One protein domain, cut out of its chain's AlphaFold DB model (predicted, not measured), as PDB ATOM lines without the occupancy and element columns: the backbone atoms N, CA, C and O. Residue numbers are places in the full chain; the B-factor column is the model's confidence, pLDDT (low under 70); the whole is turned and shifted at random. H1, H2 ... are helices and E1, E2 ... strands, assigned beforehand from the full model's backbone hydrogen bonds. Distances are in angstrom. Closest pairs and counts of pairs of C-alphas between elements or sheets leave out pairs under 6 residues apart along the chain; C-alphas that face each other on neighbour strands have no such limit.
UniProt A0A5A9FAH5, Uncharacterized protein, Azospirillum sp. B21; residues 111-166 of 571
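This is residues 111 to 166 of the 571 residues of an uncharacterized protein of Azospirillum sp. B21 (UniProt A0A5A9FAH5). A small three-stranded sheet has two short helices on one face, H2 across E1 and E3, H1 beside the strands; a long loop leads back to the sheet. The printed part has 56 residues with two named helices and three named strands, in order E1, H1, H2, E2, E3. The class is mixed, the sheet antiparallel in order E1, E3, E2; the whole is compact, radius of gyration of the C-alphas 10.7 A, spans 30 by 24 by 16 A.

Find C-alpha 111 at (34.686, 83.175, 19.812), where E1, residues 111 to 114, begins. Next come H1, residues 115 to 124, 14.4 A long; H2, 130 to 136; E2, 154 to 156; and E3, 159 to 165, ending at (34.116, 79.104, 14.665).

At E3, N 113 of E1 and O 162 are 2.9 A apart; N 154 of E2, its hairpin partner, and O 161 are 2.9 A apart. H1 and H2 only just touch, with 3 pairs of C-alphas within 8 A, the closest Leu 118 and Ala 130, 6.7 A.

There is no cut; H2 to E2 is a long link; residue 158 is under 70 in pLDDT.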
ATOM      1  N   SER A 111      33.956  82.652  18.661       92.88
ATOM      2  CA  SER A 111      34.686  83.175  19.812       92.88
ATOM      3  C   SER A 111      35.982  83.840  19.364       92.88
ATOM      4  O   SER A 111      36.695  83.322  18.507       92.88
ATOM      5  N   GLU A 112      36.281  85.000  19.943       92.69
ATOM      6  CA  GLU A 112      37.536  85.720  19.725       92.69
ATOM      7  C   GLU A 112      38.490  85.471  20.893       92.69
ATOM      8  O   GLU A 112      38.137  85.657  22.060       92.69
ATOM      9  N   ILE A 113      39.713  85.069  20.564       91.50
ATOM     10  CA  ILE A 113      40.819  84.895  21.502       91.50
ATOM     11  C   ILE A 113      41.855  85.965  21.174       91.50
ATOM     12  O   ILE A 113      42.235  86.116  20.014       91.50
ATOM     13  N   ARG A 114      42.347  86.712  22.167       91.25
ATOM     14  CA  ARG A 114      43.483  87.614  21.938       91.25
ATOM     15  C   ARG A 114      44.694  86.781  21.540       91.25
ATOM     16  O   ARG A 114      45.023  85.808  22.213       91.25
ATOM     17  N   HIS A 115      45.348  87.163  20.450       91.31
ATOM     18  CA  HIS A 115      46.459  86.398  19.898       91.31
ATOM     19  C   HIS A 115      47.595  86.237  20.919       91.31
ATOM     20  O   HIS A 115      48.149  85.152  21.045       91.31
ATOM     21  N   ASP A 116      47.885  87.278  21.701       88.19
ATOM     22  CA  ASP A 116      48.934  87.239  22.729       88.19
ATOM     23  C   ASP A 116      48.601  86.263  23.867       88.19
ATOM     24  O   ASP A 116      49.481  85.542  24.339       88.19
ATOM     25  N   ASP A 117      47.326  86.178  24.267       85.81
ATOM     26  CA  ASP A 117      46.871  85.240  25.300       85.81
ATOM     27  C   ASP A 117      47.005  83.790  24.796       85.81
ATOM     28  O   ASP A 117      47.459  82.913  25.535       85.81
ATOM     29  N   LEU A 118      46.672  83.546  23.520       88.50
ATOM     30  CA  LEU A 118      46.842  82.235  22.891       88.50
ATOM     31  C   LEU A 118      48.323  81.850  22.786       88.50
ATOM     32  O   LEU A 118      48.691  80.753  23.193       88.50
ATOM     33  N   VAL A 119      49.182  82.754  22.308       90.12
ATOM     34  CA  VAL A 119      50.632  82.513  22.206       90.12
ATOM     35  C   VAL A 119      51.243  82.239  23.579       90.12
ATOM     36  O   VAL A 119      52.040  81.313  23.725       90.12
ATOM     37  N   THR A 120      50.856  83.002  24.603       86.12
ATOM     38  CA  THR A 120      51.321  82.785  25.984       86.12
ATOM     39  C   THR A 120      50.924  81.395  26.479       86.12
ATOM     40  O   THR A 120      51.758  80.659  27.004       86.12
ATOM     41  N   TYR A 121      49.675  80.993  26.243       81.50
ATOM     42  CA  TYR A 121      49.203  79.659  26.598       81.50
ATOM     43  C   TYR A 121      49.952  78.546  25.850       81.50
ATOM     44  O   TYR A 121      50.307  77.541  26.462       81.50
ATOM     45  N   GLN A 122      50.240  78.730  24.559       89.19
ATOM     46  CA  GLN A 122      50.984  77.770  23.738       89.19
ATOM     47  C   GLN A 122      52.441  77.606  24.172       89.19
ATOM     48  O   GLN A 122      52.971  76.500  24.110       89.19
ATOM     49  N   ARG A 123      53.086  78.681  24.641       89.00
ATOM     50  CA  ARG A 123      54.441  78.614  25.212       89.00
ATOM     51  C   ARG A 123      54.472  77.767  26.483       89.00
ATOM     52  O   ARG A 123      55.371  76.949  26.634       89.00
ATOM     53  N   ALA A 124      53.478  77.933  27.357       79.81
ATOM     54  CA  ALA A 124      53.343  77.128  28.572       79.81
ATOM     55  C   ALA A 124      52.860  75.691  28.295       79.81
ATOM     56  O   ALA A 124      53.124  74.791  29.086       79.81
ATOM     57  N   ASN A 125      52.162  75.463  27.174       82.44
ATOM     58  CA  ASN A 125      51.574  74.173  26.804       82.44
ATOM     59  C   ASN A 125      51.906  73.813  25.340       82.44
ATOM     60  O   ASN A 125      51.021  73.897  24.474       82.44
ATOM     61  N   PRO A 126      53.160  73.417  25.037       87.44
ATOM     62  CA  PRO A 126      53.594  73.131  23.672       87.44
ATOM     63  C   PRO A 126      52.693  72.114  22.964       87.44
ATOM     64  O   PRO A 126      52.342  71.077  23.523       87.44
ATOM     65  N   GLY A 127      52.322  72.410  21.716       82.81
ATOM     66  CA  GLY A 127      51.429  71.566  20.911       82.81
ATOM     67  C   GLY A 127      49.931  71.834  21.105       82.81
ATOM     68  O   GLY A 127      49.124  71.220  20.413       82.81
ATOM     69  N   SER A 128      49.549  72.759  21.991       88.38
ATOM     70  CA  SER A 128      48.150  73.166  22.163       88.38
ATOM     71  C   SER A 128      47.695  74.169  21.092       88.38
ATOM     72  O   SER A 128      48.460  75.047  20.691       88.38
ATOM     73  N   GLY A 129      46.441  74.085  20.644       90.50
ATOM     74  CA  GLY A 129      45.813  75.054  19.738       90.50
ATOM     75  C   GLY A 129      44.780  75.945  20.430       90.50
ATOM     76  O   GLY A 129      44.617  75.928  21.656       90.50
ATOM     77  N   ALA A 130      44.031  76.716  19.634       92.69
ATOM     78  CA  ALA A 130      42.939  77.544  20.145       92.69
ATOM     79  C   ALA A 130      41.833  76.718  20.823       92.69
ATOM     80  O   ALA A 130      41.218  77.169  21.792       92.69
ATOM     81  N   ARG A 131      41.611  75.485  20.355       93.81
ATOM     82  CA  ARG A 131      40.659  74.546  20.953       93.81
ATOM     83  C   ARG A 131      41.043  74.198  22.392       93.81
ATOM     84  O   ARG A 131      40.219  74.337  23.291       93.81
ATOM     85  N   GLU A 132      42.284  73.781  22.621       92.69
ATOM     86  CA  GLU A 132      42.783  73.409  23.950       92.69
ATOM     87  C   GLU A 132      42.783  74.616  24.891       92.69
ATOM     88  O   GLU A 132      42.423  74.476  26.057       92.69
ATOM     89  N   TYR A 133      43.097  75.811  24.382       90.31
ATOM     90  CA  TYR A 133      42.961  77.054  25.143       90.31
ATOM     91  C   TYR A 133      41.515  77.287  25.608       90.31
ATOM     92  O   TYR A 133      41.273  77.551  26.788       90.31
ATOM     93  N   LEU A 134      40.532  77.168  24.708       90.38
ATOM     94  CA  LEU A 134      39.129  77.388  25.061       90.38
ATOM     95  C   LEU A 134      38.620  76.359  26.083       90.38
ATOM     96  O   LEU A 134      37.888  76.736  26.995       90.38
ATOM     97  N   ILE A 135      39.039  75.095  25.984       87.19
ATOM     98  CA  ILE A 135      38.651  74.048  26.945       87.19
ATOM     99  C   ILE A 135      39.338  74.275  28.293       87.19
ATOM    100  O   ILE A 135      38.669  74.450  29.307       87.19
ATOM    101  N   ASN A 136      40.669  74.304  28.311       83.12
ATOM    102  CA  ASN A 136      41.430  74.214  29.556       83.12
ATOM    103  C   ASN A 136      41.530  75.558  30.278       83.12
ATOM    104  O   ASN A 136      41.504  75.598  31.505       83.12
ATOM    105  N   LYS A 137      41.647  76.666  29.533       80.44
ATOM    106  CA  LYS A 137      41.781  78.003  30.129       80.44
ATOM    107  C   LYS A 137      40.440  78.707  30.286       80.44
ATOM    108  O   LYS A 137      40.255  79.429  31.258       80.44
ATOM    109  N   ARG A 138      39.519  78.537  29.331       79.75
ATOM    110  CA  ARG A 138      38.217  79.236  29.318       79.75
ATOM    111  C   ARG A 138      37.036  78.350  29.718       79.75
ATOM    112  O   ARG A 138      35.920  78.859  29.799       79.75
ATOM    113  N   GLY A 139      37.265  77.063  29.979       84.94
ATOM    114  CA  GLY A 139      36.265  76.135  30.506       84.94
ATOM    115  C   GLY A 139      35.181  75.714  29.512       84.94
ATOM    116  O   GLY A 139      34.129  75.255  29.956       84.94
ATOM    117  N   TYR A 140      35.382  75.907  28.202       89.38
ATOM    118  CA  TYR A 140      34.383  75.583  27.176       89.38
ATOM    119  C   TYR A 140      34.098  74.085  27.165       89.38
ATOM    120  O   TYR A 140      35.018  73.264  27.218       89.38
ATOM    121  N   LEU A 141      32.822  73.719  27.031       89.75
ATOM    122  CA  LEU A 141      32.453  72.316  26.896       89.75
ATOM    123  C   LEU A 141      33.036  71.737  25.594       89.75
ATOM    124  O   LEU A 141      32.788  72.301  24.525       89.75
ATOM    125  N   PRO A 142      33.738  70.584  25.633       92.56
ATOM    126  CA  PRO A 142      34.334  69.987  24.438       92.56
ATOM    127  C   PRO A 142      33.339  69.804  23.286       92.56
ATOM    128  O   PRO A 142      33.674  70.095  22.142       92.56
ATOM    129  N   ALA A 143      32.089  69.439  23.599       91.81
ATOM    130  CA  ALA A 143      31.025  69.224  22.619       91.81
ATOM    131  C   ALA A 143      30.681  70.468  21.773       91.81
ATOM    132  O   ALA A 143      30.215  70.330  20.636       91.81
ATOM    133  N   VAL A 144      30.903  71.676  22.310       93.69
ATOM    134  CA  VAL A 144      30.716  72.952  21.593       93.69
ATOM    135  C   VAL A 144      31.798  73.137  20.530       93.69
ATOM    136  O   VAL A 144      31.525  73.672  19.456       93.69
ATOM    137  N   LEU A 145      33.010  72.666  20.822       95.12
ATOM    138  CA  LEU A 145      34.202  72.812  19.987       95.12
ATOM    139  C   LEU A 145      34.433  71.619  19.047       95.12
ATOM    140  O   LEU A 145      35.428  71.587  18.326       95.12
ATOM    141  N   ASP A 146      33.535  70.636  19.027       92.81
ATOM    142  CA  ASP A 146      33.586  69.551  18.050       92.81
ATOM    143  C   ASP A 146      33.479  70.111  16.627       92.81
ATOM    144  O   ASP A 146      32.461  70.708  16.258       92.81
ATOM    145  N   GLY A 147      34.519  69.879  15.825       91.06
ATOM    146  CA  GLY A 147      34.608  70.404  14.463       91.06
ATOM    147  C   GLY A 147      34.847  71.914  14.403       91.06
ATOM    148  O   GLY A 147      34.488  72.528  13.405       91.06
ATOM    149  N   CYS A 148      35.400  72.524  15.458       95.38
ATOM    150  CA  CYS A 148      35.730  73.943  15.428       95.38
ATOM    151  C   CYS A 148      36.812  74.260  14.387       95.38
ATOM    152  O   CYS A 148      37.751  73.485  14.194       95.38
ATOM    153  N   GLU A 149      36.713  75.438  13.779       95.25
ATOM    154  CA  GLU A 149      37.675  75.932  12.795       95.25
ATOM    155  C   GLU A 149      38.364  77.189  13.323       95.25
ATOM    156  O   GLU A 149      37.711  78.148  13.741       95.25
ATOM    157  N   GLU A 150      39.694  77.180  13.301       93.88
ATOM    158  CA  GLU A 150      40.525  78.319  13.677       93.88
ATOM    159  C   GLU A 150      40.856  79.153  12.433       93.88
ATOM    160  O   GLU A 150      41.417  78.652  11.458       93.88
ATOM    161  N   ALA A 151      40.509  80.438  12.461       92.69
ATOM    162  CA  ALA A 151      40.893  81.384  11.424       92.69
ATOM    163  C   ALA A 151      42.300  81.940  11.678       92.69
ATOM    164  O   ALA A 151      42.727  82.096  12.822       92.69
ATOM    165  N   ALA A 152      42.987  82.332  10.602       90.44
ATOM    166  CA  ALA A 152      44.273  83.009  10.715       90.44
ATOM    167  C   ALA A 152      44.163  84.281  11.589       90.44
ATOM    168  O   ALA A 152      43.147  84.985  11.519       90.44
ATOM    169  N   PRO A 153      45.201  84.614  12.381       93.44
ATOM    170  CA  PRO A 153      45.192  85.806  13.217       93.44
ATOM    171  C   PRO A 153      44.918  87.085  12.415       93.44
ATOM    172  O   PRO A 153      45.578  87.342  11.407       93.44
ATOM    173  N   ALA A 154      44.001  87.923  12.897       92.12
ATOM    174  CA  ALA A 154      43.596  89.161  12.234       92.12
ATOM    175  C   ALA A 154      43.634  90.357  13.192       92.12
ATOM    176  O   ALA A 154      43.385  90.225  14.391       92.12
ATOM    177  N   MET A 155      43.946  91.543  12.664       92.06
ATOM    178  CA  MET A 155      43.911  92.788  13.433       92.06
ATOM    179  C   MET A 155      42.475  93.311  13.540       92.06
ATOM    180  O   MET A 155      41.756  93.368  12.544       92.06
ATOM    181  N   THR A 156      42.068  93.719  14.741       85.88
ATOM    182  CA  THR A 156      40.759  94.329  15.022       85.88
ATOM    183  C   THR A 156      40.930  95.605  15.847       85.88
ATOM    184  O   THR A 156      42.034  95.917  16.294       85.88
ATOM    185  N   GLY A 157      39.835  96.326  16.109       75.19
ATOM    186  CA  GLY A 157      39.841  97.462  17.042       75.19
ATOM    187  C   GLY A 157      40.255  97.095  18.475       75.19
ATOM    188  O   GLY A 157      40.687  97.967  19.218       75.19
ATOM    189  N   ASN A 158      40.195  95.807  18.835       66.81
ATOM    190  CA  ASN A 158      40.583  95.278  20.147       66.81
ATOM    191  C   ASN A 158      41.975  94.615  20.132       66.81
ATOM    192  O   ASN A 158      42.327  93.873  21.050       66.81
ATOM    193  N   GLY A 159      42.762  94.857  19.079       84.44
ATOM    194  CA  GLY A 159      44.070  94.244  18.861       84.44
ATOM    195  C   GLY A 159      44.014  92.997  17.978       84.44
ATOM    196  O   GLY A 159      43.012  92.710  17.313       84.44
ATOM    197  N   LYS A 160      45.132  92.268  17.933       93.50
ATOM    198  CA  LYS A 160      45.273  91.049  17.132       93.50
ATOM    199  C   LYS A 160      44.538  89.895  17.814       93.50
ATOM    200  O   LYS A 160      44.814  89.580  18.972       93.50
ATOM    201  N   VAL A 161      43.619  89.253  17.101       94.44
ATOM    202  CA  VAL A 161      42.789  88.158  17.625       94.44
ATOM    203  C   VAL A 161      42.800  86.954  16.692       94.44
ATOM    204  O   VAL A 161      43.022  87.079  15.488       94.44
ATOM    205  N   VAL A 162      42.530  85.789  17.264       95.44
ATOM    206  CA  VAL A 162      42.233  84.537  16.571       95.44
ATOM    207  C   VAL A 162      40.748  84.257  16.748       95.44
ATOM    208  O   VAL A 162      40.232  84.294  17.867       95.44
ATOM    209  N   ARG A 163      40.043  84.017  15.642       95.25
ATOM    210  CA  ARG A 163      38.619  83.664  15.657       95.25
ATOM    211  C   ARG A 163      38.470  82.161  15.552       95.25
ATOM    212  O   ARG A 163      39.027  81.556  14.643       95.25
ATOM    213  N   VAL A 164      37.682  81.591  16.452       96.44
ATOM    214  CA  VAL A 164      37.314  80.178  16.434       96.44
ATOM    215  C   VAL A 164      35.831  80.077  16.133       96.44
ATOM    216  O   VAL A 164      35.007  80.544  16.924       96.44
ATOM    217  N   THR A 165      35.493  79.476  14.997       97.56
ATOM    218  CA  THR A 165      34.116  79.104  14.665       97.56
ATOM    219  C   THR A 165      33.795  77.788  15.359       97.56
ATOM    220  O   THR A 165      34.564  76.834  15.278       97.56
ATOM    221  N   HIS A 166      32.673  77.731  16.061       96.62
ATOM    222  CA  HIS A 166      32.232  76.584  16.848       96.62
ATOM    223  C   HIS A 166      30.706  76.447  16.780       96.62
ATOM    224  O   HIS A 166      30.013  77.290  16.205       96.62
TER     225      HIS A 166